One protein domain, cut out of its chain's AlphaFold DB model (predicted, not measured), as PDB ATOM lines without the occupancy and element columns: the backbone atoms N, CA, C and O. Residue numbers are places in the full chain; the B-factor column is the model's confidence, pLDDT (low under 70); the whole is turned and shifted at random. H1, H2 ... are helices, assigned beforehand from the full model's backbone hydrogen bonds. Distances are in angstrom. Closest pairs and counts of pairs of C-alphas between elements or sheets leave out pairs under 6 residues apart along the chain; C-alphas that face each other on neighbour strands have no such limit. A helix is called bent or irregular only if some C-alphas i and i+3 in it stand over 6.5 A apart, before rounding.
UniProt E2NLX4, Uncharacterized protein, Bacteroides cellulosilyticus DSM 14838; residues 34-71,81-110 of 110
ATOM      1  N   ASN A  34     -40.381  26.933  46.072       74.50
ATOM      2  CA  ASN A  34     -41.732  27.168  46.565       74.50
ATOM      3  C   ASN A  34     -42.720  26.065  46.156       74.50
ATOM      4  O   ASN A  34     -43.919  26.231  46.386       74.50
ATOM      5  N   TYR A  35     -42.263  24.952  45.563       78.69
ATOM      6  CA  TYR A  35     -43.148  23.865  45.116       78.69
ATOM      7  C   TYR A  35     -43.935  23.209  46.251       78.69
ATOM      8  O   TYR A  35     -45.093  22.848  46.049       78.69
ATOM      9  N   PHE A  36     -43.335  23.073  47.435       87.38
ATOM     10  CA  PHE A  36     -43.915  22.318  48.546       87.38
ATOM     11  C   PHE A  36     -43.863  23.124  49.841       87.38
ATOM     12  O   PHE A  36     -42.947  22.973  50.646       87.38
ATOM     13  N   ARG A  37     -44.849  23.997  50.058       86.62
ATOM     14  CA  ARG A  37     -44.908  24.812  51.286       86.62
ATOM     15  C   ARG A  37     -45.698  24.123  52.387       86.62
ATOM     16  O   ARG A  37     -45.412  24.299  53.567       86.62
ATOM     17  N   ASP A  38     -46.699  23.339  52.002       88.81
ATOM     18  CA  ASP A  38     -47.529  22.576  52.919       88.81
ATOM     19  C   ASP A  38     -47.890  21.190  52.352       88.81
ATOM     20  O   ASP A  38     -47.571  20.813  51.219       88.81
ATOM     21  N   LYS A  39     -48.587  20.393  53.167       88.50
ATOM     22  CA  LYS A  39     -49.039  19.050  52.781       88.50
ATOM     23  C   LYS A  39     -50.043  19.071  51.617       88.50
ATOM     24  O   LYS A  39     -50.185  18.076  50.900       88.50
ATOM     25  N   LYS A  40     -50.773  20.172  51.446       92.06
ATOM     26  CA  LYS A  40     -51.785  20.331  50.401       92.06
ATOM     27  C   LYS A  40     -51.111  20.512  49.041       92.06
ATOM     28  O   LYS A  40     -51.508  19.828  48.100       92.06
ATOM     29  N   ASP A  41     -50.048  21.309  48.967       91.12
ATOM     30  CA  ASP A  41     -49.214  21.476  47.771       91.12
ATOM     31  C   ASP A  41     -48.654  20.117  47.305       91.12
ATOM     32  O   ASP A  41     -48.793  19.744  46.138       91.12
ATOM     33  N   MET A  42     -48.154  19.292  48.233       89.94
ATOM     34  CA  MET A  42     -47.687  17.933  47.916       89.94
ATOM     35  C   MET A  42     -48.816  17.002  47.436       89.94
ATOM     36  O   MET A  42     -48.607  16.147  46.574       89.94
ATOM     37  N   THR A  43     -50.039  17.182  47.945       93.19
ATOM     38  CA  THR A  43     -51.213  16.414  47.496       93.19
ATOM     39  C   THR A  43     -51.596  16.786  46.061       93.19
ATOM     40  O   THR A  43     -51.885  15.903  45.251       93.19
ATOM     41  N   TYR A  44     -51.550  18.075  45.717       92.75
ATOM     42  CA  TYR A  44     -51.780  18.540  44.350       92.75
ATOM     43  C   TYR A  44     -50.692  18.082  43.385       92.75
ATOM     44  O   TYR A  44     -51.008  17.662  42.271       92.75
ATOM     45  N   TRP A  45     -49.431  18.091  43.816       92.50
ATOM     46  CA  TRP A  45     -48.341  17.559  43.005       92.50
ATOM     47  C   TRP A  45     -48.529  16.073  42.702       92.50
ATOM     48  O   TRP A  45     -48.408  15.661  41.549       92.50
ATOM     49  N   ASN A  46     -48.920  15.283  43.707       94.12
ATOM     50  CA  ASN A  46     -49.219  13.864  43.529       94.12
ATOM     51  C   ASN A  46     -50.368  13.641  42.526       94.12
ATOM     52  O   ASN A  46     -50.255  12.818  41.621       94.12
ATOM     53  N   ALA A  47     -51.438  14.440  42.593       95.88
ATOM     54  CA  ALA A  47     -52.493  14.406  41.575       95.88
ATOM     55  C   ALA A  47     -51.952  14.727  40.163       95.88
ATOM     56  O   ALA A  47     -52.338  14.087  39.185       95.88
ATOM     57  N   GLY A  48     -51.009  15.668  40.058       94.44
ATOM     58  CA  GLY A  48     -50.302  15.982  38.815       94.44
ATOM     59  C   GLY A  48     -49.428  14.837  38.289       94.44
ATOM     60  O   GLY A  48     -49.365  14.638  37.076       94.44
ATOM     61  N   ILE A  49     -48.798  14.055  39.174       95.69
ATOM     62  CA  ILE A  49     -48.076  12.825  38.805       95.69
ATOM     63  C   ILE A  49     -49.047  11.818  38.185       95.69
ATOM     64  O   ILE A  49     -48.795  11.343  37.081       95.69
ATOM     65  N   TYR A  50     -50.187  11.547  38.828       96.56
ATOM     66  CA  TYR A  50     -51.193  10.629  38.276       96.56
ATOM     67  C   TYR A  50     -51.769  11.112  36.942       96.56
ATOM     68  O   TYR A  50     -52.006  10.301  36.049       96.56
ATOM     69  N   SER A  51     -51.944  12.424  36.772       96.38
ATOM     70  CA  SER A  51     -52.355  12.988  35.484       96.38
ATOM     71  C   SER A  51     -51.314  12.728  34.391       96.38
ATOM     72  O   SER A  51     -51.685  12.332  33.291       96.38
ATOM     73  N   ALA A  52     -50.024  12.931  34.678       96.00
ATOM     74  CA  ALA A  52     -48.956  12.653  33.719       96.00
ATOM     75  C   ALA A  52     -48.828  11.152  33.425       96.00
ATOM     76  O   ALA A  52     -48.605  10.764  32.279       96.00
ATOM     77  N   PHE A  53     -49.028  10.309  34.438       95.88
ATOM     78  CA  PHE A  53     -49.033   8.860  34.279       95.88
ATOM     79  C   PHE A  53     -50.164   8.398  33.357       95.88
ATOM     80  O   PHE A  53     -49.925   7.608  32.448       95.88
ATOM     81  N   ALA A  54     -51.370   8.945  33.516       94.50
ATOM     82  CA  ALA A  54     -52.485   8.655  32.621       94.50
ATOM     83  C   ALA A  54     -52.180   9.051  31.164       94.50
ATOM     84  O   ALA A  54     -52.495   8.296  30.251       94.50
ATOM     85  N   SER A  55     -51.516  10.191  30.934       93.25
ATOM     86  CA  SER A  55     -51.066  10.587  29.591       93.25
ATOM     87  C   SER A  55     -49.984   9.663  29.020       93.25
ATOM     88  O   SER A  55     -49.958   9.420  27.812       93.25
ATOM     89  N   ALA A  56     -49.103   9.130  29.871       92.88
ATOM     90  CA  ALA A  56     -48.080   8.166  29.474       92.88
ATOM     91  C   ALA A  56     -48.670   6.780  29.143       92.88
ATOM     92  O   ALA A  56     -48.156   6.096  28.259       92.88
ATOM     93  N   LEU A  57     -49.769   6.386  29.795       91.12
ATOM     94  CA  LEU A  57     -50.547   5.176  29.496       91.12
ATOM     95  C   LEU A  57     -51.463   5.368  28.274       91.12
ATOM     96  O   LEU A  57     -52.679   5.196  28.344       91.12
ATOM     97  N   ASN A  58     -50.874   5.738  27.142       88.00
ATOM     98  CA  ASN A  58     -51.594   5.927  25.885       88.00
ATOM     99  C   ASN A  58     -51.475   4.708  24.953       88.00
ATOM    100  O   ASN A  58     -50.771   3.736  25.233       88.00
ATOM    101  N   GLU A  59     -52.161   4.773  23.811       86.44
ATOM    102  CA  GLU A  59     -52.194   3.707  22.800       86.44
ATOM    103  C   GLU A  59     -50.812   3.284  22.281       86.44
ATOM    104  O   GLU A  59     -50.633   2.130  21.890       86.44
ATOM    105  N   LYS A  60     -49.802   4.165  22.337       86.88
ATOM    106  CA  LYS A  60     -48.436   3.819  21.926       86.88
ATOM    107  C   LYS A  60     -47.898   2.678  22.779       86.88
ATOM    108  O   LYS A  60     -47.196   1.821  22.253       86.88
ATOM    109  N   LEU A  61     -48.254   2.626  24.064       86.88
ATOM    110  CA  LEU A  61     -47.834   1.540  24.945       86.88
ATOM    111  C   LEU A  61     -48.344   0.191  24.421       86.88
ATOM    112  O   LEU A  61     -47.548  -0.728  24.271       86.88
ATOM    113  N   MET A  62     -49.623   0.120  24.039       85.38
ATOM    114  CA  MET A  62     -50.233  -1.067  23.426       85.38
ATOM    115  C   MET A  62     -49.567  -1.441  22.098       85.38
ATOM    116  O   MET A  62     -49.345  -2.625  21.833       85.38
ATOM    117  N   TYR A  63     -49.225  -0.449  21.269       85.62
ATOM    118  CA  TYR A  63     -48.510  -0.692  20.016       85.62
ATOM    119  C   TYR A  63     -47.137  -1.320  20.250       85.62
ATOM    120  O   TYR A  63     -46.760  -2.240  19.531       85.62
ATOM    121  N   TRP A  64     -46.398  -0.854  21.257       84.19
ATOM    122  CA  TRP A  64     -45.070  -1.376  21.569       84.19
ATOM    123  C   TRP A  64     -45.089  -2.693  22.353       84.19
ATOM    124  O   TRP A  64     -44.147  -3.468  22.191       84.19
ATOM    125  N   SER A  65     -46.114  -2.954  23.172       84.81
ATOM    126  CA  SER A  65     -46.170  -4.132  24.049       84.81
ATOM    127  C   SER A  65     -46.878  -5.340  23.433       84.81
ATOM    128  O   SER A  65     -46.323  -6.431  23.457       84.81
ATOM    129  N   GLU A  66     -48.079  -5.159  22.872       86.81
ATOM    130  CA  GLU A  66     -48.955  -6.274  22.477       86.81
ATOM    131  C   GLU A  66     -49.127  -6.375  20.960       86.81
ATOM    132  O   GLU A  66     -48.998  -7.456  20.396       86.81
ATOM    133  N   VAL A  67     -49.368  -5.263  20.259       86.75
ATOM    134  CA  VAL A  67     -49.742  -5.296  18.825       86.75
ATOM    135  C   VAL A  67     -48.603  -5.771  17.918       86.75
ATOM    136  O   VAL A  67     -48.845  -6.260  16.819       86.75
ATOM    137  N   ARG A  68     -47.354  -5.626  18.367       86.06
ATOM    138  CA  ARG A  68     -46.163  -6.130  17.664       86.06
ATOM    139  C   ARG A  68     -45.874  -7.608  17.922       86.06
ATOM    140  O   ARG A  68     -44.991  -8.159  17.262       86.06
ATOM    141  N   SER A  69     -46.559  -8.205  18.893       86.06
ATOM    142  CA  SER A  69     -46.538  -9.644  19.133       86.06
ATOM    143  C   SER A  69     -47.552 -10.355  18.230       86.06
ATOM    144  O   SER A  69     -48.297  -9.720  17.486       86.06
ATOM    145  N   ASP A  70     -47.606 -11.678  18.316       86.44
ATOM    146  CA  ASP A  70     -48.614 -12.519  17.669       86.44
ATOM    147  C   ASP A  70     -49.926 -12.633  18.475       86.44
ATOM    148  O   ASP A  70     -50.819 -13.390  18.099       86.44
ATOM    149  N   ASN A  71     -50.071 -11.868  19.564       86.12
ATOM    150  CA  ASN A  71     -51.230 -11.913  20.463       86.12
ATOM    151  C   ASN A  71     -52.421 -11.052  19.990       86.12
ATOM    152  O   ASN A  71     -53.514 -11.126  20.551       86.12
ATOM    153  N   VAL A  81     -48.200  -1.412   9.915       83.88
ATOM    154  CA  VAL A  81     -46.777  -1.166  10.190       83.88
ATOM    155  C   VAL A  81     -46.342  -1.711  11.557       83.88
ATOM    156  O   VAL A  81     -45.228  -2.217  11.676       83.88
ATOM    157  N   TYR A  82     -47.210  -1.662  12.572       83.38
ATOM    158  CA  TYR A  82     -46.919  -2.218  13.898       83.38
ATOM    159  C   TYR A  82     -46.914  -3.743  13.879       83.38
ATOM    160  O   TYR A  82     -45.894  -4.355  14.177       83.38
ATOM    161  N   TYR A  83     -48.024  -4.340  13.453       83.12
ATOM    162  CA  TYR A  83     -48.191  -5.790  13.367       83.12
ATOM    163  C   TYR A  83     -47.105  -6.452  12.501       83.12
ATOM    164  O   TYR A  83     -46.458  -7.417  12.899       83.12
ATOM    165  N   MET A  84     -46.809  -5.853  11.346       86.19
ATOM    166  CA  MET A  84     -45.782  -6.326  10.413       86.19
ATOM    167  C   MET A  84     -44.355  -5.966  10.840       86.19
ATOM    168  O   MET A  84     -43.412  -6.264  10.109       86.19
ATOM    169  N   ASN A  85     -44.171  -5.309  11.991       86.81
ATOM    170  CA  ASN A  85     -42.869  -4.866  12.487       86.81
ATOM    171  C   ASN A  85     -42.071  -4.008  11.473       86.81
ATOM    172  O   ASN A  85     -40.843  -4.029  11.452       86.81
ATOM    173  N   ALA A  86     -42.761  -3.211  10.657       87.50
ATOM    174  CA  ALA A  86     -42.200  -2.439   9.542       87.50
ATOM    175  C   ALA A  86     -41.909  -0.963   9.900       87.50
ATOM    176  O   ALA A  86     -42.075  -0.062   9.076       87.50
ATOM    177  N   LEU A  87     -41.540  -0.691  11.154       85.56
ATOM    178  CA  LEU A  87     -41.373   0.666  11.691       85.56
ATOM    179  C   LEU A  87     -40.175   1.407  11.073       85.56
ATOM    180  O   LEU A  87     -39.122   0.822  10.833       85.56
ATOM    181  N   THR A  88     -40.321   2.723  10.891       86.81
ATOM    182  CA  THR A  88     -39.262   3.633  10.421       86.81
ATOM    183  C   THR A  88     -38.953   4.711  11.462       86.81
ATOM    184  O   THR A  88     -39.743   4.956  12.375       86.81
ATOM    185  N   SER A  89     -37.810   5.388  11.320       85.56
ATOM    186  CA  SER A  89     -37.316   6.416  12.249       85.56
ATOM    187  C   SER A  89     -37.951   7.804  12.082       85.56
ATOM    188  O   SER A  89     -37.386   8.771  12.576       85.56
ATOM    189  N   GLU A  90     -39.071   7.925  11.364       84.62
ATOM    190  CA  GLU A  90     -39.769   9.205  11.100       84.62
ATOM    191  C   GLU A  90     -41.144   9.308  11.798       84.62
ATOM    192  O   GLU A  90     -41.853  10.306  11.698       84.62
ATOM    193  N   ARG A  91     -41.531   8.251  12.513       82.56
ATOM    194  CA  ARG A  91     -42.816   8.042  13.184       82.56
ATOM    195  C   ARG A  91     -42.925   8.701  14.574       82.56
ATOM    196  O   ARG A  91     -42.131   8.453  15.464       82.56
ATOM    197  N   GLY A  92     -43.973   9.471  14.858       81.62
ATOM    198  CA  GLY A  92     -44.147  10.108  16.181       81.62
ATOM    199  C   GLY A  92     -44.297   9.138  17.372       81.62
ATOM    200  O   GLY A  92     -44.238   9.547  18.532       81.62
ATOM    201  N   GLU A  93     -44.502   7.852  17.114       80.31
ATOM    202  CA  GLU A  93     -44.860   6.834  18.098       80.31
ATOM    203  C   GLU A  93     -43.672   6.294  18.911       80.31
ATOM    204  O   GLU A  93     -43.891   5.679  19.953       80.31
ATOM    205  N   TYR A  94     -42.424   6.582  18.518       82.06
ATOM    206  CA  TYR A  94     -41.233   6.387  19.367       82.06
ATOM    207  C   TYR A  94     -40.940   7.593  20.277       82.06
ATOM    208  O   TYR A  94     -39.881   7.667  20.901       82.06
ATOM    209  N   ASN A  95     -41.842   8.577  20.344       87.50
ATOM    210  CA  ASN A  95     -41.695   9.688  21.272       87.50
ATOM    211  C   ASN A  95     -42.029   9.236  22.710       87.50
ATOM    212  O   ASN A  95     -43.195   9.036  23.055       87.50
ATOM    213  N   TRP A  96     -40.989   9.136  23.542       89.75
ATOM    214  CA  TRP A  96     -41.047   8.770  24.965       89.75
ATOM    215  C   TRP A  96     -41.229   9.963  25.919       89.75
ATOM    216  O   TRP A  96     -41.094   9.812  27.133       89.75
ATOM    217  N   GLN A  97     -41.507  11.160  25.400       93.19
ATOM    218  CA  GLN A  97     -41.603  12.398  26.176       93.19
ATOM    219  C   GLN A  97     -42.636  12.310  27.297       93.19
ATOM    220  O   GLN A  97     -42.348  12.768  28.398       93.19
ATOM    221  N   ASP A  98     -43.798  11.697  27.061       93.00
ATOM    222  CA  ASP A  98     -44.838  11.562  28.090       93.00
ATOM    223  C   ASP A  98     -44.356  10.693  29.263       93.00
ATOM    224  O   ASP A  98     -44.541  11.049  30.428       93.00
ATOM    225  N   LEU A  99     -43.647   9.599  28.958       93.00
ATOM    226  CA  LEU A  99     -43.048   8.714  29.958       93.00
ATOM    227  C   LEU A  99     -41.980   9.457  30.775       93.00
ATOM    228  O   LEU A  99     -42.020   9.456  32.006       93.00
ATOM    229  N   TYR A 100     -41.054  10.144  30.099       95.06
ATOM    230  CA  TYR A 100     -39.998  10.912  30.764       95.06
ATOM    231  C   TYR A 100     -40.534  12.122  31.537       95.06
ATOM    232  O   TYR A 100     -39.992  12.458  32.586       95.06
ATOM    233  N   SER A 101     -41.621  12.741  31.077       94.56
ATOM    234  CA  SER A 101     -42.326  13.807  31.797       94.56
ATOM    235  C   SER A 101     -42.933  13.284  33.101       94.56
ATOM    236  O   SER A 101     -42.774  13.908  34.153       94.56
ATOM    237  N   CYS A 102     -43.559  12.101  33.070       95.50
ATOM    238  CA  CYS A 102     -44.055  11.437  34.274       95.50
ATOM    239  C   CYS A 102     -42.914  11.121  35.254       95.50
ATOM    240  O   CYS A 102     -43.001  11.485  36.425       95.50
ATOM    241  N   ILE A 103     -41.822  10.512  34.775       95.62
ATOM    242  CA  ILE A 103     -40.636  10.202  35.594       95.62
ATOM    243  C   ILE A 103     -40.054  11.481  36.210       95.62
ATOM    244  O   ILE A 103     -39.765  11.515  37.405       95.62
ATOM    245  N   GLY A 104     -39.938  12.555  35.426       94.62
ATOM    246  CA  GLY A 104     -39.453  13.848  35.902       94.62
ATOM    247  C   GLY A 104     -40.304  14.409  37.044       94.62
ATOM    248  O   GLY A 104     -39.757  14.848  38.052       94.62
ATOM    249  N   ARG A 105     -41.637  14.330  36.941       93.00
ATOM    250  CA  ARG A 105     -42.548  14.763  38.017       93.00
ATOM    251  C   ARG A 105     -42.408  13.918  39.283       93.00
ATOM    252  O   ARG A 105     -42.484  14.478  40.376       93.00
ATOM    253  N   CYS A 106     -42.189  12.609  39.146       94.25
ATOM    254  CA  CYS A 106     -41.902  11.730  40.280       94.25
ATOM    255  C   CYS A 106     -40.586  12.110  40.968       94.25
ATOM    256  O   CYS A 106     -40.552  12.208  42.188       94.25
ATOM    257  N   ASN A 107     -39.532  12.378  40.194       93.38
ATOM    258  CA  ASN A 107     -38.214  12.724  40.731       93.38
ATOM    259  C   ASN A 107     -38.203  14.058  41.489       93.38
ATOM    260  O   ASN A 107     -37.413  14.216  42.404       93.38
ATOM    261  N   VAL A 108     -39.069  15.011  41.128       88.94
ATOM    262  CA  VAL A 108     -39.221  16.279  41.869       88.94
ATOM    263  C   VAL A 108     -39.889  16.071  43.234       88.94
ATOM    264  O   VAL A 108     -39.699  16.878  44.135       88.94
ATOM    265  N   ALA A 109     -40.688  15.013  43.390       80.88
ATOM    266  CA  ALA A 109     -41.371  14.701  44.646       80.88
ATOM    267  C   ALA A 109     -40.515  13.884  45.633       80.88
ATOM    268  O   ALA A 109     -40.992  13.612  46.737       80.88
ATOM    269  N   TYR A 110     -39.315  13.455  45.225       67.06
ATOM    270  CA  TYR A 110     -38.368  12.672  46.026       67.06
ATOM    271  C   TYR A 110     -37.287  13.577  46.620       67.06
ATOM    272  O   TYR A 110     -37.003  13.425  47.828       67.06
TER     273      TYR A 110
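What this domain is: This is residues 34 to 71 and 81 to 110 of the 110 residues of an uncharacterized protein of Bacteroides cellulosilyticus DSM 14838 (UniProt E2NLX4). A rod: the long helix H1 and the last helix H3 lie side by side over part of their lengths, while the short H2 lies past the end of H1, and residues 81 to 96, with no named element, lead back to H3. The printed part has 68 residues, with H1, H2 and H3 in that order and no named strand: all helix. It is only just loose, close to extended, with a radius of gyration of the C-alphas of 16.3 A and spans of 51 by 25 by 15 A.

How they stand to each other: Begin with H1, residues 39 to 56: its residues 48 to 56 alone touch H3, residues 97 to 108, and the closest C-alphas, of Ala 56 and Asp 98, are 4.9 A apart. They run opposite ways at a shallow tilt of 20 degrees. H2, residues 59 to 67, is apart from both. Every O i to N i+4 pair is within hydrogen-bond range in H1 and H3, and 4 of 5 in H2.

Where its parts are: Find C-alpha 39 at (-49.039, 19.050, 52.781); H1 runs 25.7 A from there. H2 spans 10.1 A and is only just irregular, with C-alphas 64 and 67 6.7 A apart. H3 runs 16.3 A to C-alpha 108 at (-39.221, 16.279, 41.869).

The domain as a whole: The C-alphas farthest apart, of Asp 38 and Met 84, are 51.4 A apart. The link from H1 to H2 is tight; that from H2 to H3 crosses the cut, where residues 72 to 80 are not printed and C-alphas 71 and 81 are 15.5 A apart. Look at Tyr 110 for the one printed residue with pLDDT under 70.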